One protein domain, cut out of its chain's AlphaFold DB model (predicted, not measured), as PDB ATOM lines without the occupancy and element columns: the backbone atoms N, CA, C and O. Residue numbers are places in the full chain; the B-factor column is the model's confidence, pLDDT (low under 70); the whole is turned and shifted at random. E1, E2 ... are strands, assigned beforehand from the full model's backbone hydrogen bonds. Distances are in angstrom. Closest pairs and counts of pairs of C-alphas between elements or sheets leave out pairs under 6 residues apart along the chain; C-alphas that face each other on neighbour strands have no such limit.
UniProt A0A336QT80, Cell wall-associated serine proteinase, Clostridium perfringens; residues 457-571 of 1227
ATOM      1  N   VAL A 457      -3.372  23.000  36.159       94.38
ATOM      2  CA  VAL A 457      -2.176  22.759  36.985       94.38
ATOM      3  C   VAL A 457      -1.534  24.068  37.417       94.38
ATOM      4  O   VAL A 457      -1.424  25.022  36.641       94.38
ATOM      5  N   LEU A 458      -1.118  24.086  38.679       92.94
ATOM      6  CA  LEU A 458      -0.512  25.215  39.368       92.94
ATOM      7  C   LEU A 458       0.921  24.879  39.801       92.94
ATOM      8  O   LEU A 458       1.298  23.713  39.874       92.94
ATOM      9  N   THR A 459       1.687  25.906  40.149       90.06
ATOM     10  CA  THR A 459       2.982  25.812  40.833       90.06
ATOM     11  C   THR A 459       3.056  26.795  42.008       90.06
ATOM     12  O   THR A 459       2.179  27.663  42.176       90.06
ATOM     13  N   ASN A 460       4.092  26.643  42.833       85.06
ATOM     14  CA  ASN A 460       4.479  27.542  43.910       85.06
ATOM     15  C   ASN A 460       5.439  28.632  43.404       85.06
ATOM     16  O   ASN A 460       6.521  28.336  42.912       85.06
ATOM     17  N   LEU A 461       5.111  29.906  43.629       73.38
ATOM     18  CA  LEU A 461       6.094  30.999  43.558       73.38
ATOM     19  C   LEU A 461       5.985  31.851  44.820       73.38
ATOM     20  O   LEU A 461       4.889  32.070  45.338       73.38
ATOM     21  N   ASN A 462       7.121  32.339  45.327       67.50
ATOM     22  CA  ASN A 462       7.195  33.129  46.566       67.50
ATOM     23  C   ASN A 462       6.527  32.445  47.785       67.50
ATOM     24  O   ASN A 462       5.969  33.115  48.653       67.50
ATOM     25  N   GLY A 463       6.551  31.106  47.837       68.12
ATOM     26  CA  GLY A 463       5.947  30.313  48.915       68.12
ATOM     27  C   GLY A 463       4.422  30.138  48.849       68.12
ATOM     28  O   GLY A 463       3.846  29.634  49.809       68.12
ATOM     29  N   ALA A 464       3.757  30.523  47.752       76.88
ATOM     30  CA  ALA A 464       2.312  30.351  47.576       76.88
ATOM     31  C   ALA A 464       1.974  29.572  46.293       76.88
ATOM     32  O   ALA A 464       2.440  29.915  45.205       76.88
ATOM     33  N   ILE A 465       1.124  28.545  46.420       82.75
ATOM     34  CA  ILE A 465       0.562  27.799  45.284       82.75
ATOM     35  C   ILE A 465      -0.566  28.633  44.666       82.75
ATOM     36  O   ILE A 465      -1.449  29.112  45.376       82.75
ATOM     37  N   GLY A 466      -0.543  28.817  43.344       82.88
ATOM     38  CA  GLY A 466      -1.561  29.623  42.652       82.88
ATOM     39  C   GLY A 466      -1.210  30.079  41.236       82.88
ATOM     40  O   GLY A 466      -2.057  30.654  40.551       82.88
ATOM     41  N   TYR A 467       0.017  29.836  40.777       85.00
ATOM     42  CA  TYR A 467       0.492  30.281  39.469       85.00
ATOM     43  C   TYR A 467       0.266  29.188  38.425       85.00
ATOM     44  O   TYR A 467       0.723  28.066  38.610       85.00
ATOM     45  N   LYS A 468      -0.461  29.491  37.344       88.19
ATOM     46  CA  LYS A 468      -0.823  28.498  36.317       88.19
ATOM     47  C   LYS A 468       0.382  28.137  35.446       88.19
ATOM     48  O   LYS A 468       1.010  29.032  34.883       88.19
ATOM     49  N   LEU A 469       0.654  26.842  35.296       88.38
ATOM     50  CA  LEU A 469       1.707  26.340  34.407       88.38
ATOM     51  C   LEU A 469       1.265  26.344  32.932       88.38
ATOM     52  O   LEU A 469       0.075  26.372  32.616       88.38
ATOM     53  N   GLY A 470       2.239  26.310  32.018       86.38
ATOM     54  CA  GLY A 470       1.995  26.145  30.582       86.38
ATOM     55  C   GLY A 470       1.383  27.345  29.856       86.38
ATOM     56  O   GLY A 470       0.834  27.171  28.773       86.38
ATOM     57  N   LEU A 471       1.428  28.564  30.403       81.56
ATOM     58  CA  LEU A 471       0.846  29.740  29.739       81.56
ATOM     59  C   LEU A 471       1.533  30.028  28.386       81.56
ATOM     60  O   LEU A 471       2.736  30.264  28.310       81.56
ATOM     61  N   GLY A 472       0.744  30.002  27.310       71.44
ATOM     62  CA  GLY A 472       1.183  30.158  25.926       71.44
ATOM     63  C   GLY A 472       0.611  31.406  25.244       71.44
ATOM     64  O   GLY A 472       0.445  32.462  25.852       71.44
ATOM     65  N   ALA A 473       0.334  31.302  23.942       70.62
ATOM     66  CA  ALA A 473      -0.149  32.424  23.137       70.62
ATOM     67  C   ALA A 473      -1.528  32.949  23.592       70.62
ATOM     68  O   ALA A 473      -2.349  32.214  24.145       70.62
ATOM     69  N   LYS A 474      -1.795  34.232  23.315       73.69
ATOM     70  CA  LYS A 474      -3.097  34.864  23.574       73.69
ATOM     71  C   LYS A 474      -4.120  34.480  22.495       73.69
ATOM     72  O   LYS A 474      -3.771  34.399  21.318       73.69
ATOM     73  N   ASP A 475      -5.365  34.244  22.901       71.56
ATOM     74  CA  ASP A 475      -6.501  34.007  22.005       71.56
ATOM     75  C   ASP A 475      -6.952  35.298  21.285       71.56
ATOM     76  O   ASP A 475      -6.457  36.396  21.550       71.56
ATOM     77  N   GLU A 476      -7.941  35.183  20.394       72.12
ATOM     78  CA  GLU A 476      -8.523  36.315  19.645       72.12
ATOM     79  C   GLU A 476      -9.162  37.405  20.535       72.12
ATOM     80  O   GLU A 476      -9.505  38.482  20.048       72.12
ATOM     81  N   LYS A 477      -9.334  37.141  21.836       69.00
ATOM     82  CA  LYS A 477      -9.896  38.051  22.844       69.00
ATOM     83  C   LYS A 477      -8.821  38.597  23.801       69.00
ATOM     84  O   LYS A 477      -9.142  39.430  24.645       69.00
ATOM     85  N   GLY A 478      -7.565  38.162  23.667       67.12
ATOM     86  CA  GLY A 478      -6.422  38.570  24.488       67.12
ATOM     87  C   GLY A 478      -6.113  37.676  25.699       67.12
ATOM     88  O   GLY A 478      -5.174  37.985  26.436       67.12
ATOM     89  N   ASN A 479      -6.847  36.581  25.915       72.56
ATOM     90  CA  ASN A 479      -6.642  35.663  27.044       72.56
ATOM     91  C   ASN A 479      -5.472  34.712  26.768       72.56
ATOM     92  O   ASN A 479      -5.419  34.114  25.698       72.56
ATOM     93  N   LEU A 480      -4.569  34.508  27.730       70.50
ATOM     94  CA  LEU A 480      -3.512  33.493  27.619       70.50
ATOM     95  C   LEU A 480      -4.128  32.084  27.570       70.50
ATOM     96  O   LEU A 480      -4.843  31.694  28.494       70.50
ATOM     97  N   LYS A 481      -3.835  31.314  26.518       81.25
ATOM     98  CA  LYS A 481      -4.204  29.896  26.418       81.25
ATOM     99  C   LYS A 481      -3.097  29.030  27.026       81.25
ATOM    100  O   LYS A 481      -1.925  29.295  26.776       81.25
ATOM    101  N   VAL A 482      -3.451  27.966  27.749       86.75
ATOM    102  CA  VAL A 482      -2.470  26.952  28.168       86.75
ATOM    103  C   VAL A 482      -2.042  26.075  26.985       86.75
ATOM    104  O   VAL A 482      -2.861  25.569  26.211       86.75
ATOM    105  N   ASP A 483      -0.731  25.918  26.862       87.94
ATOM    106  CA  ASP A 483      -0.009  25.032  25.966       87.94
ATOM    107  C   ASP A 483       0.655  23.934  26.820       87.94
ATOM    108  O   ASP A 483       1.605  24.217  27.556       87.94
ATOM    109  N   PRO A 484       0.184  22.675  26.754       90.31
ATOM    110  CA  PRO A 484       0.705  21.606  27.599       90.31
ATOM    111  C   PRO A 484       2.157  21.219  27.271       90.31
ATOM    112  O   PRO A 484       2.775  20.506  28.053       90.31
ATOM    113  N   SER A 485       2.734  21.695  26.159       87.12
ATOM    114  CA  SER A 485       4.167  21.523  25.876       87.12
ATOM    115  C   SER A 485       5.077  22.460  26.684       87.12
ATOM    116  O   SER A 485       6.293  22.297  26.644       87.12
ATOM    117  N   LYS A 486       4.498  23.418  27.424       86.81
ATOM    118  CA  LYS A 486       5.198  24.407  28.265       86.81
ATOM    119  C   LYS A 486       4.951  24.217  29.767       86.81
ATOM    120  O   LYS A 486       5.210  25.126  30.552       86.81
ATOM    121  N   ILE A 487       4.381  23.083  30.175       91.62
ATOM    122  CA  ILE A 487       4.241  22.731  31.592       91.62
ATOM    123  C   ILE A 487       5.598  22.190  32.049       91.62
ATOM    124  O   ILE A 487       5.994  21.097  31.640       91.62
ATOM    125  N   ALA A 488       6.309  22.964  32.865       90.31
ATOM    126  CA  ALA A 488       7.624  22.616  33.388       90.31
ATOM    127  C   ALA A 488       7.764  23.011  34.870       90.31
ATOM    128  O   ALA A 488       6.967  23.815  35.358       90.31
ATOM    129  N   ILE A 489       8.744  22.421  35.559       91.12
ATOM    130  CA  ILE A 489       9.117  22.700  36.956       91.12
ATOM    131  C   ILE A 489      10.640  22.632  37.137       91.12
ATOM    132  O   ILE A 489      11.295  21.787  36.519       91.12
ATOM    133  N   SER A 490      11.175  23.475  38.018       87.00
ATOM    134  CA  SER A 490      12.579  23.483  38.447       87.00
ATOM    135  C   SER A 490      12.684  23.175  39.947       87.00
ATOM    136  O   SER A 490      12.509  24.068  40.771       87.00
ATOM    137  N   PRO A 491      12.922  21.910  40.355       82.94
ATOM    138  CA  PRO A 491      12.972  21.493  41.766       82.94
ATOM    139  C   PRO A 491      14.264  21.904  42.507       82.94
ATOM    140  O   PRO A 491      14.815  21.110  43.283       82.94
ATOM    141  N   ASP A 492      14.734  23.137  42.287       70.25
ATOM    142  CA  ASP A 492      15.973  23.712  42.825       70.25
ATOM    143  C   ASP A 492      15.779  24.964  43.719       70.25
ATOM    144  O   ASP A 492      16.689  25.290  44.486       70.25
ATOM    145  N   GLY A 493      14.602  25.615  43.717       59.75
ATOM    146  CA  GLY A 493      14.267  26.667  44.692       59.75
ATOM    147  C   GLY A 493      13.155  27.668  44.328       59.75
ATOM    148  O   GLY A 493      12.733  28.427  45.208       59.75
ATOM    149  N   ASN A 494      12.680  27.717  43.080       60.50
ATOM    150  CA  ASN A 494      11.394  28.325  42.709       60.50
ATOM    151  C   ASN A 494      10.717  27.490  41.618       60.50
ATOM    152  O   ASN A 494      11.390  26.973  40.737       60.50
ATOM    153  N   GLY A 495       9.381  27.407  41.632       64.06
ATOM    154  CA  GLY A 495       8.641  26.578  40.673       64.06
ATOM    155  C   GLY A 495       8.718  25.074  40.952       64.06
ATOM    156  O   GLY A 495       8.224  24.286  40.148       64.06
ATOM    157  N   ASP A 496       9.312  24.677  42.086       82.00
ATOM    158  CA  ASP A 496       9.675  23.303  42.446       82.00
ATOM    159  C   ASP A 496       8.558  22.270  42.276       82.00
ATOM    160  O   ASP A 496       8.847  21.088  42.069       82.00
ATOM    161  N   ILE A 497       7.298  22.690  42.440       89.06
ATOM    162  CA  ILE A 497       6.149  21.787  42.450       89.06
ATOM    163  C   ILE A 497       5.228  21.983  41.249       89.06
ATOM    164  O   ILE A 497       4.955  23.096  40.798       89.06
ATOM    165  N   ILE A 498       4.620  20.879  40.831       93.50
ATOM    166  CA  ILE A 498       3.413  20.846  40.011       93.50
ATOM    167  C   ILE A 498       2.247  20.337  40.863       93.50
ATOM    168  O   ILE A 498       2.329  19.310  41.541       93.50
ATOM    169  N   ALA A 499       1.148  21.082  40.831       94.44
ATOM    170  CA  ALA A 499      -0.013  20.881  41.679       94.44
ATOM    171  C   ALA A 499      -1.302  20.823  40.834       94.44
ATOM    172  O   ALA A 499      -1.763  21.858  40.342       94.44
ATOM    173  N   PRO A 500      -1.898  19.632  40.640       95.19
ATOM    174  CA  PRO A 500      -3.207  19.463  40.021       95.19
ATOM    175  C   PRO A 500      -4.299  20.208  40.794       95.19
ATOM    176  O   PRO A 500      -4.507  19.999  41.990       95.19
ATOM    177  N   TYR A 501      -5.016  21.070  40.081       94.94
ATOM    178  CA  TYR A 501      -6.113  21.879  40.592       94.94
ATOM    179  C   TYR A 501      -7.400  21.386  39.925       94.94
ATOM    180  O   TYR A 501      -7.716  21.738  38.788       94.94
ATOM    181  N   LEU A 502      -8.077  20.455  40.595       95.44
ATOM    182  CA  LEU A 502      -8.981  19.484  39.978       95.44
ATOM    183  C   LEU A 502     -10.445  19.772  40.299       95.44
ATOM    184  O   LEU A 502     -10.817  19.959  41.461       95.44
ATOM    185  N   TYR A 503     -11.288  19.775  39.268       94.56
ATOM    186  CA  TYR A 503     -12.731  19.935  39.413       94.56
ATOM    187  C   TYR A 503     -13.420  18.571  39.312       94.56
ATOM    188  O   TYR A 503     -13.435  17.949  38.250       94.56
ATOM    189  N   TYR A 504     -13.981  18.085  40.419       94.62
ATOM    190  CA  TYR A 504     -14.618  16.768  40.471       94.62
ATOM    191  C   TYR A 504     -16.103  16.864  40.106       94.62
ATOM    192  O   TYR A 504     -16.921  17.386  40.864       94.62
ATOM    193  N   LEU A 505     -16.465  16.306  38.950       93.50
ATOM    194  CA  LEU A 505     -17.851  16.133  38.504       93.50
ATOM    195  C   LEU A 505     -18.568  15.029  39.297       93.50
ATOM    196  O   LEU A 505     -19.794  15.031  39.421       93.50
ATOM    197  N   ARG A 506     -17.800  14.063  39.818       94.25
ATOM    198  CA  ARG A 506     -18.288  12.866  40.518       94.25
ATOM    199  C   ARG A 506     -17.434  12.567  41.743       94.25
ATOM    200  O   ARG A 506     -16.277  12.963  41.805       94.25
ATOM    201  N   ASN A 507     -17.995  11.835  42.706       94.44
ATOM    202  CA  ASN A 507     -17.215  11.375  43.850       94.44
ATOM    203  C   ASN A 507     -16.212  10.307  43.397       94.44
ATOM    204  O   ASN A 507     -16.620   9.296  42.816       94.44
ATOM    205  N   ALA A 508     -14.937  10.485  43.732       95.44
ATOM    206  CA  ALA A 508     -13.947   9.423  43.650       95.44
ATOM    207  C   ALA A 508     -13.884   8.689  44.997       95.44
ATOM    208  O   ALA A 508     -13.822   9.307  46.057       95.44
ATOM    209  N   LYS A 509     -13.899   7.357  44.964       92.44
ATOM    210  CA  LYS A 509     -13.576   6.515  46.120       92.44
ATOM    211  C   LYS A 509     -12.096   6.638  46.471       92.44
ATOM    212  O   LYS A 509     -11.772   6.712  47.646       92.44
ATOM    213  N   VAL A 510     -11.259   6.683  45.437       92.81
ATOM    214  CA  VAL A 510      -9.803   6.825  45.487       92.81
ATOM    215  C   VAL A 510      -9.337   7.637  44.276       92.81
ATOM    216  O   VAL A 510      -9.928   7.534  43.192       92.81
ATOM    217  N   THR A 511      -8.299   8.448  44.466       96.56
ATOM    218  CA  THR A 511      -7.466   9.013  43.401       96.56
ATOM    219  C   THR A 511      -5.992   8.804  43.727       96.56
ATOM    220  O   THR A 511      -5.514   9.281  44.753       96.56
ATOM    221  N   GLU A 512      -5.270   8.136  42.833       96.19
ATOM    222  CA  GLU A 512      -3.813   7.983  42.891       96.19
ATOM    223  C   GLU A 512      -3.138   8.955  41.912       96.19
ATOM    224  O   GLU A 512      -3.645   9.216  40.817       96.19
ATOM    225  N   LEU A 513      -1.962   9.459  42.285       96.88
ATOM    226  CA  LEU A 513      -1.045  10.176  41.403       96.88
ATOM    227  C   LEU A 513       0.149   9.269  41.100       96.88
ATOM    228  O   LEU A 513       0.953   8.980  41.984       96.88
ATOM    229  N   GLU A 514       0.290   8.838  39.853       96.25
ATOM    230  CA  GLU A 514       1.410   8.023  39.381       96.25
ATOM    231  C   GLU A 514       2.366   8.858  38.520       96.25
ATOM    232  O   GLU A 514       1.933   9.586  37.625       96.25
ATOM    233  N   LEU A 515       3.674   8.738  38.757       96.50
ATOM    234  CA  LEU A 515       4.693   9.340  37.897       96.50
ATOM    235  C   LEU A 515       5.036   8.386  36.747       96.50
ATOM    236  O   LEU A 515       5.311   7.207  36.976       96.50
ATOM    237  N   LEU A 516       5.074   8.899  35.517       97.44
ATOM    238  CA  LEU A 516       5.490   8.161  34.324       97.44
ATOM    239  C   LEU A 516       6.779   8.729  33.714       97.44
ATOM    240  O   LEU A 516       6.968   9.947  33.665       97.44
ATOM    241  N   ASP A 517       7.611   7.847  33.154       96.19
ATOM    242  CA  ASP A 517       8.752   8.223  32.310       96.19
ATOM    243  C   ASP A 517       8.315   8.802  30.943       96.19
ATOM    244  O   ASP A 517       7.149   8.735  30.539       96.19
ATOM    245  N   LYS A 518       9.281   9.331  30.183       95.75
ATOM    246  CA  LYS A 518       9.103   9.805  28.796       95.75
ATOM    247  C   LYS A 518       8.481   8.788  27.817       95.75
ATOM    248  O   LYS A 518       7.914   9.199  26.808       95.75
ATOM    249  N   ASP A 519       8.581   7.486  28.088       95.94
ATOM    250  CA  ASP A 519       7.991   6.410  27.279       95.94
ATOM    251  C   ASP A 519       6.618   5.962  27.839       95.94
ATOM    252  O   ASP A 519       6.034   4.996  27.342       95.94
ATOM    253  N   LYS A 520       6.099   6.663  28.859       95.19
ATOM    254  CA  LYS A 520       4.863   6.398  29.613       95.19
ATOM    255  C   LYS A 520       4.858   5.111  30.446       95.19
ATOM    256  O   LYS A 520       3.803   4.517  30.663       95.19
ATOM    257  N   LYS A 521       6.017   4.679  30.948       95.94
ATOM    258  CA  LYS A 521       6.127   3.586  31.930       95.94
ATOM    259  C   LYS A 521       6.029   4.139  33.349       95.94
ATOM    260  O   LYS A 521       6.621   5.173  33.637       95.94
ATOM    261  N   SER A 522       5.320   3.430  34.227       94.88
ATOM    262  CA  SER A 522       5.195   3.800  35.641       94.88
ATOM    263  C   SER A 522       6.546   3.762  36.358       94.88
ATOM    264  O   SER A 522       7.271   2.768  36.281       94.88
ATOM    265  N   LEU A 523       6.855   4.854  37.056       91.25
ATOM    266  CA  LEU A 523       7.964   4.995  37.998       91.25
ATOM    267  C   LEU A 523       7.500   4.837  39.459       91.25
ATOM    268  O   LEU A 523       8.333   4.694  40.349       91.25
ATOM    269  N   GLY A 524       6.183   4.828  39.700       87.50
ATOM    270  CA  GLY A 524       5.565   4.610  41.007       87.50
ATOM    271  C   GLY A 524       4.400   5.559  41.301       87.50
ATOM    272  O   GLY A 524       4.272   6.625  40.698       87.50
ATOM    273  N   VAL A 525       3.558   5.170  42.262       90.88
ATOM    274  CA  VAL A 525       2.560   6.063  42.871       90.88
ATOM    275  C   VAL A 525       3.282   6.999  43.840       90.88
ATOM    276  O   VAL A 525       4.010   6.546  44.722       90.88
ATOM    277  N   ILE A 526       3.094   8.302  43.647       91.94
ATOM    278  CA  ILE A 526       3.754   9.391  44.379       91.94
ATOM    279  C   ILE A 526       2.777  10.230  45.219       91.94
ATOM    280  O   ILE A 526       3.225  10.983  46.080       91.94
ATOM    281  N   GLY A 527       1.465  10.071  45.014       91.19
ATOM    282  CA  GLY A 527       0.406  10.762  45.755       91.19
ATOM    283  C   GLY A 527      -0.895   9.956  45.802       91.19
ATOM    284  O   GLY A 527      -1.109   9.080  44.963       91.19
ATOM    285  N   HIS A 528      -1.750  10.215  46.794       93.19
ATOM    286  CA  HIS A 528      -2.972   9.440  47.067       93.19
ATOM    287  C   HIS A 528      -4.002  10.263  47.851       93.19
ATOM    288  O   HIS A 528      -3.638  10.948  48.803       93.19
ATOM    289  N   GLU A 529      -5.280  10.143  47.495       93.62
ATOM    290  CA  GLU A 529      -6.428  10.734  48.198       93.62
ATOM    291  C   GLU A 529      -7.641   9.787  48.176       93.62
ATOM    292  O   GLU A 529      -7.965   9.205  47.138       93.62
ATOM    293  N   ASP A 530      -8.372   9.689  49.290       92.06
ATOM    294  CA  ASP A 530      -9.581   8.861  49.420       92.06
ATOM    295  C   ASP A 530     -10.862   9.703  49.575       92.06
ATOM    296  O   ASP A 530     -10.869  10.797  50.138       92.06
ATOM    297  N   TYR A 531     -11.991   9.152  49.122       91.00
ATOM    298  CA  TYR A 531     -13.351   9.684  49.315       91.00
ATOM    299  C   TYR A 531     -13.593  11.135  48.844       91.00
ATOM    300  O   TYR A 531     -14.487  11.816  49.366       91.00
ATOM    301  N   ILE A 532     -12.852  11.608  47.833       93.75
ATOM    302  CA  ILE A 532     -13.064  12.928  47.223       93.75
ATOM    303  C   ILE A 532     -14.522  13.069  46.762       93.75
ATOM    304  O   ILE A 532     -15.091  12.208  46.085       93.75
ATOM    305  N   ARG A 533     -15.147  14.188  47.133       91.12
ATOM    306  CA  ARG A 533     -16.539  14.508  46.796       91.12
ATOM    307  C   ARG A 533     -16.609  15.310  45.497       91.12
ATOM    308  O   ARG A 533     -15.701  16.078  45.204       91.12
ATOM    309  N   LYS A 534     -17.710  15.154  44.755       91.25
ATOM    310  CA  LYS A 534     -18.052  16.056  43.648       91.25
ATOM    311  C   LYS A 534     -18.315  17.475  44.150       91.25
ATOM    312  O   LYS A 534     -18.754  17.653  45.289       91.25
ATOM    313  N   GLU A 535     -18.155  18.446  43.264       87.75
ATOM    314  CA  GLU A 535     -18.541  19.827  43.530       87.75
ATOM    315  C   GLU A 535     -20.058  20.055  43.460       87.75
ATOM    316  O   GLU A 535     -20.781  19.445  42.669       87.75
ATOM    317  N   GLU A 536     -20.536  20.979  44.296       84.75
ATOM    318  CA  GLU A 536     -21.888  21.538  44.238       84.75
ATOM    319  C   GLU A 536     -21.800  22.939  43.618       84.75
ATOM    320  O   GLU A 536     -21.573  23.926  44.331       84.75
ATOM    321  N   TYR A 537     -21.978  23.033  42.294       76.50
ATOM    322  CA  TYR A 537     -22.103  24.322  41.614       76.50
ATOM    323  C   TYR A 537     -23.448  24.944  41.984       76.50
ATOM    324  O   TYR A 537     -24.495  24.525  41.492       76.50
ATOM    325  N   SER A 538     -23.418  25.937  42.870       64.69
ATOM    326  CA  SER A 538     -24.624  26.508  43.468       64.69
ATOM    327  C   SER A 538     -24.558  28.030  43.422       64.69
ATOM    328  O   SER A 538     -23.777  28.684  44.118       64.69
ATOM    329  N   GLU A 539     -25.378  28.619  42.550       52.16
ATOM    330  CA  GLU A 539     -25.485  30.074  42.397       52.16
ATOM    331  C   GLU A 539     -25.827  30.813  43.712       52.16
ATOM    332  O   GLU A 539     -25.182  31.830  43.980       52.16
ATOM    333  N   PRO A 540     -26.756  30.332  44.573       43.59
ATOM    334  CA  PRO A 540     -27.123  31.028  45.813       43.59
ATOM    335  C   PRO A 540     -26.036  31.069  46.896       43.59
ATOM    336  O   PRO A 540     -26.053  31.976  47.727       43.59
ATOM    337  N   SER A 541     -25.122  30.092  46.927       48.59
ATOM    338  CA  SER A 541     -24.024  30.018  47.909       48.59
ATOM    339  C   SER A 541     -22.699  30.558  47.362       48.59
ATOM    340  O   SER A 541     -21.863  31.028  48.132       48.59
ATOM    341  N   GLY A 542     -22.492  30.467  46.044       51.91
ATOM    342  CA  GLY A 542     -21.200  30.678  45.395       51.91
ATOM    343  C   GLY A 542     -20.248  29.473  45.457       51.91
ATOM    344  O   GLY A 542     -19.106  29.611  45.022       51.91
ATOM    345  N   SER A 543     -20.683  28.315  45.973       60.00
ATOM    346  CA  SER A 543     -19.875  27.085  46.017       60.00
ATOM    347  C   SER A 543     -19.691  26.455  44.632       60.00
ATOM    348  O   SER A 543     -20.449  26.743  43.701       60.00
ATOM    349  N   GLY A 544     -18.662  25.614  44.485       66.75
ATOM    350  CA  GLY A 544     -18.376  24.898  43.240       66.75
ATOM    351  C   GLY A 544     -17.970  25.786  42.065       66.75
ATOM    352  O   GLY A 544     -18.023  25.334  40.925       66.75
ATOM    353  N   LYS A 545     -17.576  27.045  42.299       77.50
ATOM    354  CA  LYS A 545     -17.192  28.004  41.242       77.50
ATOM    355  C   LYS A 545     -15.694  28.010  40.898       77.50
ATOM    356  O   LYS A 545     -15.275  28.805  40.059       77.50
ATOM    357  N   ALA A 546     -14.907  27.132  41.515       84.62
ATOM    358  CA  ALA A 546     -13.493  26.904  41.224       84.62
ATOM    359  C   ALA A 546     -13.128  25.423  41.486       84.62
ATOM    360  O   ALA A 546     -13.874  24.754  42.205       84.62
ATOM    361  N   PRO A 547     -12.020  24.904  40.923       90.31
ATOM    362  CA  PRO A 547     -11.452  23.603  41.292       90.31
ATOM    363  C   PRO A 547     -10.960  23.544  42.749       90.31
ATOM    364  O   PRO A 547     -10.824  24.572  43.418       90.31
ATOM    365  N   ASN A 548     -10.628  22.338  43.217       90.81
ATOM    366  CA  ASN A 548      -9.966  22.110  44.503       90.81
ATOM    367  C   ASN A 548      -8.474  21.812  44.322       90.81
ATOM    368  O   ASN A 548      -8.059  21.182  43.347       90.81
ATOM    369  N   LEU A 549      -7.673  22.237  45.298       91.00
ATOM    370  CA  LEU A 549      -6.262  21.881  45.425       91.00
ATOM    371  C   LEU A 549      -6.137  20.718  46.417       91.00
ATOM    372  O   LEU A 549      -6.720  20.781  47.497       91.00
ATOM    373  N   PHE A 550      -5.378  19.682  46.057       90.25
ATOM    374  CA  PHE A 550      -5.153  18.499  46.892       90.25
ATOM    375  C   PHE A 550      -3.652  18.349  47.147       90.25
ATOM    376  O   PHE A 550      -2.903  18.011  46.232       90.25
ATOM    377  N   GLU A 551      -3.195  18.628  48.371       86.12
ATOM    378  CA  GLU A 551      -1.758  18.666  48.687       86.12
ATOM    379  C   GLU A 551      -1.086  17.293  48.507       86.12
ATOM    380  O   GLU A 551       0.019  17.219  47.965       86.12
ATOM    381  N   ASN A 552      -1.789  16.195  48.823       88.81
ATOM    382  CA  ASN A 552      -1.296  14.826  48.620       88.81
ATOM    383  C   ASN A 552      -1.291  14.374  47.146       88.81
ATOM    384  O   ASN A 552      -0.841  13.267  46.860       88.81
ATOM    385  N   LEU A 553      -1.777  15.204  46.212       93.75
ATOM    386  CA  LEU A 553      -1.681  14.988  44.762       93.75
ATOM    387  C   LEU A 553      -0.687  15.959  44.094       93.75
ATOM    388  O   LEU A 553      -0.734  16.135  42.879       93.75
ATOM    389  N   THR A 554       0.212  16.593  44.854       93.12
ATOM    390  CA  THR A 554       1.299  17.428  44.309       93.12
ATOM    391  C   THR A 554       2.580  16.623  44.065       93.12
ATOM    392  O   THR A 554       2.803  15.583  44.685       93.12
ATOM    393  N   TRP A 555       3.440  17.098  43.160       93.75
ATOM    394  CA  TRP A 555       4.767  16.522  42.908       93.75
ATOM    395  C   TRP A 555       5.843  17.608  42.888       93.75
ATOM    396  O   TRP A 555       5.631  18.667  42.311       93.75
ATOM    397  N   ASP A 556       6.996  17.323  43.490       90.75
ATOM    398  CA  ASP A 556       8.122  18.224  43.788       90.75
ATOM    399  C   ASP A 556       9.390  17.898  42.970       90.75
ATOM    400  O   ASP A 556      10.516  18.063  43.447       90.75
ATOM    401  N   GLY A 557       9.215  17.314  41.778       90.44
ATOM    402  CA  GLY A 557      10.310  16.912  40.886       90.44
ATOM    403  C   GLY A 557      11.209  15.783  41.418       90.44
ATOM    404  O   GLY A 557      12.269  15.520  40.849       90.44
ATOM    405  N   LYS A 558      10.826  15.114  42.514       89.31
ATOM    406  CA  LYS A 558      11.646  14.107  43.213       89.31
ATOM    407  C   LYS A 558      10.951  12.747  43.277       89.31
ATOM    408  O   LYS A 558       9.727  12.670  43.378       89.31
ATOM    409  N   LEU A 559      11.725  11.665  43.255       89.00
ATOM    410  CA  LEU A 559      11.245  10.280  43.312       89.00
ATOM    411  C   LEU A 559      11.986   9.504  44.410       89.00
ATOM    412  O   LEU A 559      13.178   9.709  44.623       89.00
ATOM    413  N   TYR A 560      11.287   8.611  45.115       83.06
ATOM    414  CA  TYR A 560      11.902   7.763  46.138       83.06
ATOM    415  C   TYR A 560      12.658   6.589  45.503       83.06
ATOM    416  O   TYR A 560      12.065   5.730  44.847       83.06
ATOM    417  N   ASN A 561      13.966   6.527  45.734       81.25
ATOM    418  CA  ASN A 561      14.827   5.448  45.282       81.25
ATOM    419  C   ASN A 561      14.851   4.328  46.338       81.25
ATOM    420  O   ASN A 561      15.476   4.444  47.390       81.25
ATOM    421  N   GLN A 562      14.177   3.211  46.044       76.00
ATOM    422  CA  GLN A 562      14.055   2.058  46.954       76.00
ATOM    423  C   GLN A 562      15.397   1.378  47.295       76.00
ATOM    424  O   GLN A 562      15.468   0.663  48.293       76.00
ATOM    425  N   SER A 563      16.454   1.618  46.506       71.88
ATOM    426  CA  SER A 563      17.794   1.045  46.724       71.88
ATOM    427  C   SER A 563      18.650   1.857  47.704       71.88
ATOM    428  O   SER A 563      19.514   1.298  48.374       71.88
ATOM    429  N   THR A 564      18.452   3.178  47.774       76.94
ATOM    430  CA  THR A 564      19.150   4.089  48.710       76.94
ATOM    431  C   THR A 564      18.299   4.387  49.949       76.94
ATOM    432  O   THR A 564      18.815   4.671  51.037       76.94
ATOM    433  N   GLY A 565      16.977   4.282  49.800       74.62
ATOM    434  CA  GLY A 565      15.990   4.714  50.778       74.62
ATOM    435  C   GLY A 565      15.955   6.235  50.911       74.62
ATOM    436  O   GLY A 565      15.930   6.732  52.037       74.62
ATOM    437  N   GLU A 566      16.089   6.964  49.798       76.94
ATOM    438  CA  GLU A 566      16.210   8.429  49.757       76.94
ATOM    439  C   GLU A 566      15.420   9.014  48.573       76.94
ATOM    440  O   GLU A 566      15.224   8.358  47.547       76.94
ATOM    441  N   LYS A 567      14.918  10.248  48.727       80.44
ATOM    442  CA  LYS A 567      14.147  10.946  47.690       80.44
ATOM    443  C   LYS A 567      15.067  11.822  46.839       80.44
ATOM    444  O   LYS A 567      15.542  12.864  47.287       80.44
ATOM    445  N   GLU A 568      15.306  11.397  45.608       86.81
ATOM    446  CA  GLU A 568      16.281  11.984  44.686       86.81
ATOM    447  C   GLU A 568      15.563  12.849  43.630       86.81
ATOM    448  O   GLU A 568      14.449  12.531  43.213       86.81
ATOM    449  N   VAL A 569      16.174  13.964  43.201       88.62
ATOM    450  CA  VAL A 569      15.656  14.778  42.080       88.62
ATOM    451  C   VAL A 569      15.745  13.952  40.800       88.62
ATOM    452  O   VAL A 569      16.795  13.370  40.517       88.62
ATOM    453  N   VAL A 570      14.658  13.877  40.028       90.38
ATOM    454  CA  VAL A 570      14.680  13.110  38.775       90.38
ATOM    455  C   VAL A 570      15.515  13.843  37.711       90.38
ATOM    456  O   VAL A 570      15.515  15.073  37.688       90.38
ATOM    457  N   PRO A 571      16.231  13.132  36.817       90.62
ATOM    458  CA  PRO A 571      17.024  13.775  35.769       90.62
ATOM    459  C   PRO A 571      16.193  14.692  34.862       90.62
ATOM    460  O   PRO A 571      15.044  14.367  34.556       90.62
TER     461      PRO A 571
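This is residues 457 to 571 of the 1227 residues of the protein "Cell wall-associated serine proteinase" of Clostridium perfringens (UniProt A0A336QT80). Four separate hairpins, E1 with E2, E3 with E4, the long E6 with E7, and E8 with E9, spread round the short strand E5 near the middle, which joins E1 to make a three-stranded sheet. A long loop, residues 531 to 557, reaches to one end of the longest axis, and hairpin E8 and E9 lies at the other. The printed part has 115 residues, with no named helix and nine named strands, E1 to E9 in order, under half of the residues; the class is all strand. The antiparallel sheets are E2 - E1 - E5, E3 - E4, E6 - E7 and E8 - E9; the whole is only just loose, close to compact, with a radius of gyration of the C-alphas of 16.5 A and spans of 54 by 37 by 30 A.

Start at E1, residues 457 to 461, which forms a hairpin with E2, residues 464 to 468; look for N 459 and O 467, 2.8 A apart. E2 runs on into E3, residues 471 to 474, at 41 degrees. Hairpin partner E4, residues 480 to 482, has N 472 and O 481 at 2.8 A. E5, residues 499 to 502, pairs with E1 through N 499 and O 458, 2.8 A, and its residues 501 to 502 pair with 548 to 549. In hairpin E6, residues 508 to 516, and E7, residues 522 to 530, N 511 and O 529 are 2.8 A apart; E7 bends by 53 degrees at residue 527. In hairpin E8, residues 558 to 561, and E9, residues 566 to 569, see N 559 and O 568, 2.9 A.

Find C-alpha 457 at (-2.176, 22.759, 36.985), where E1 begins. E6 spans 21.6 A and E7 20.8 A. E9 ends at C-alpha 569, (15.656, 14.778, 42.080).

The C-alphas of Pro 540 and Ser 563 are the two farthest apart, 54.0 A. The printed part has no cut; E4 to E5 and E7 to E8 are long links. Confidence is under 70 at residues 462 to 463, 477 to 478, 493 to 495 and 538 to 544.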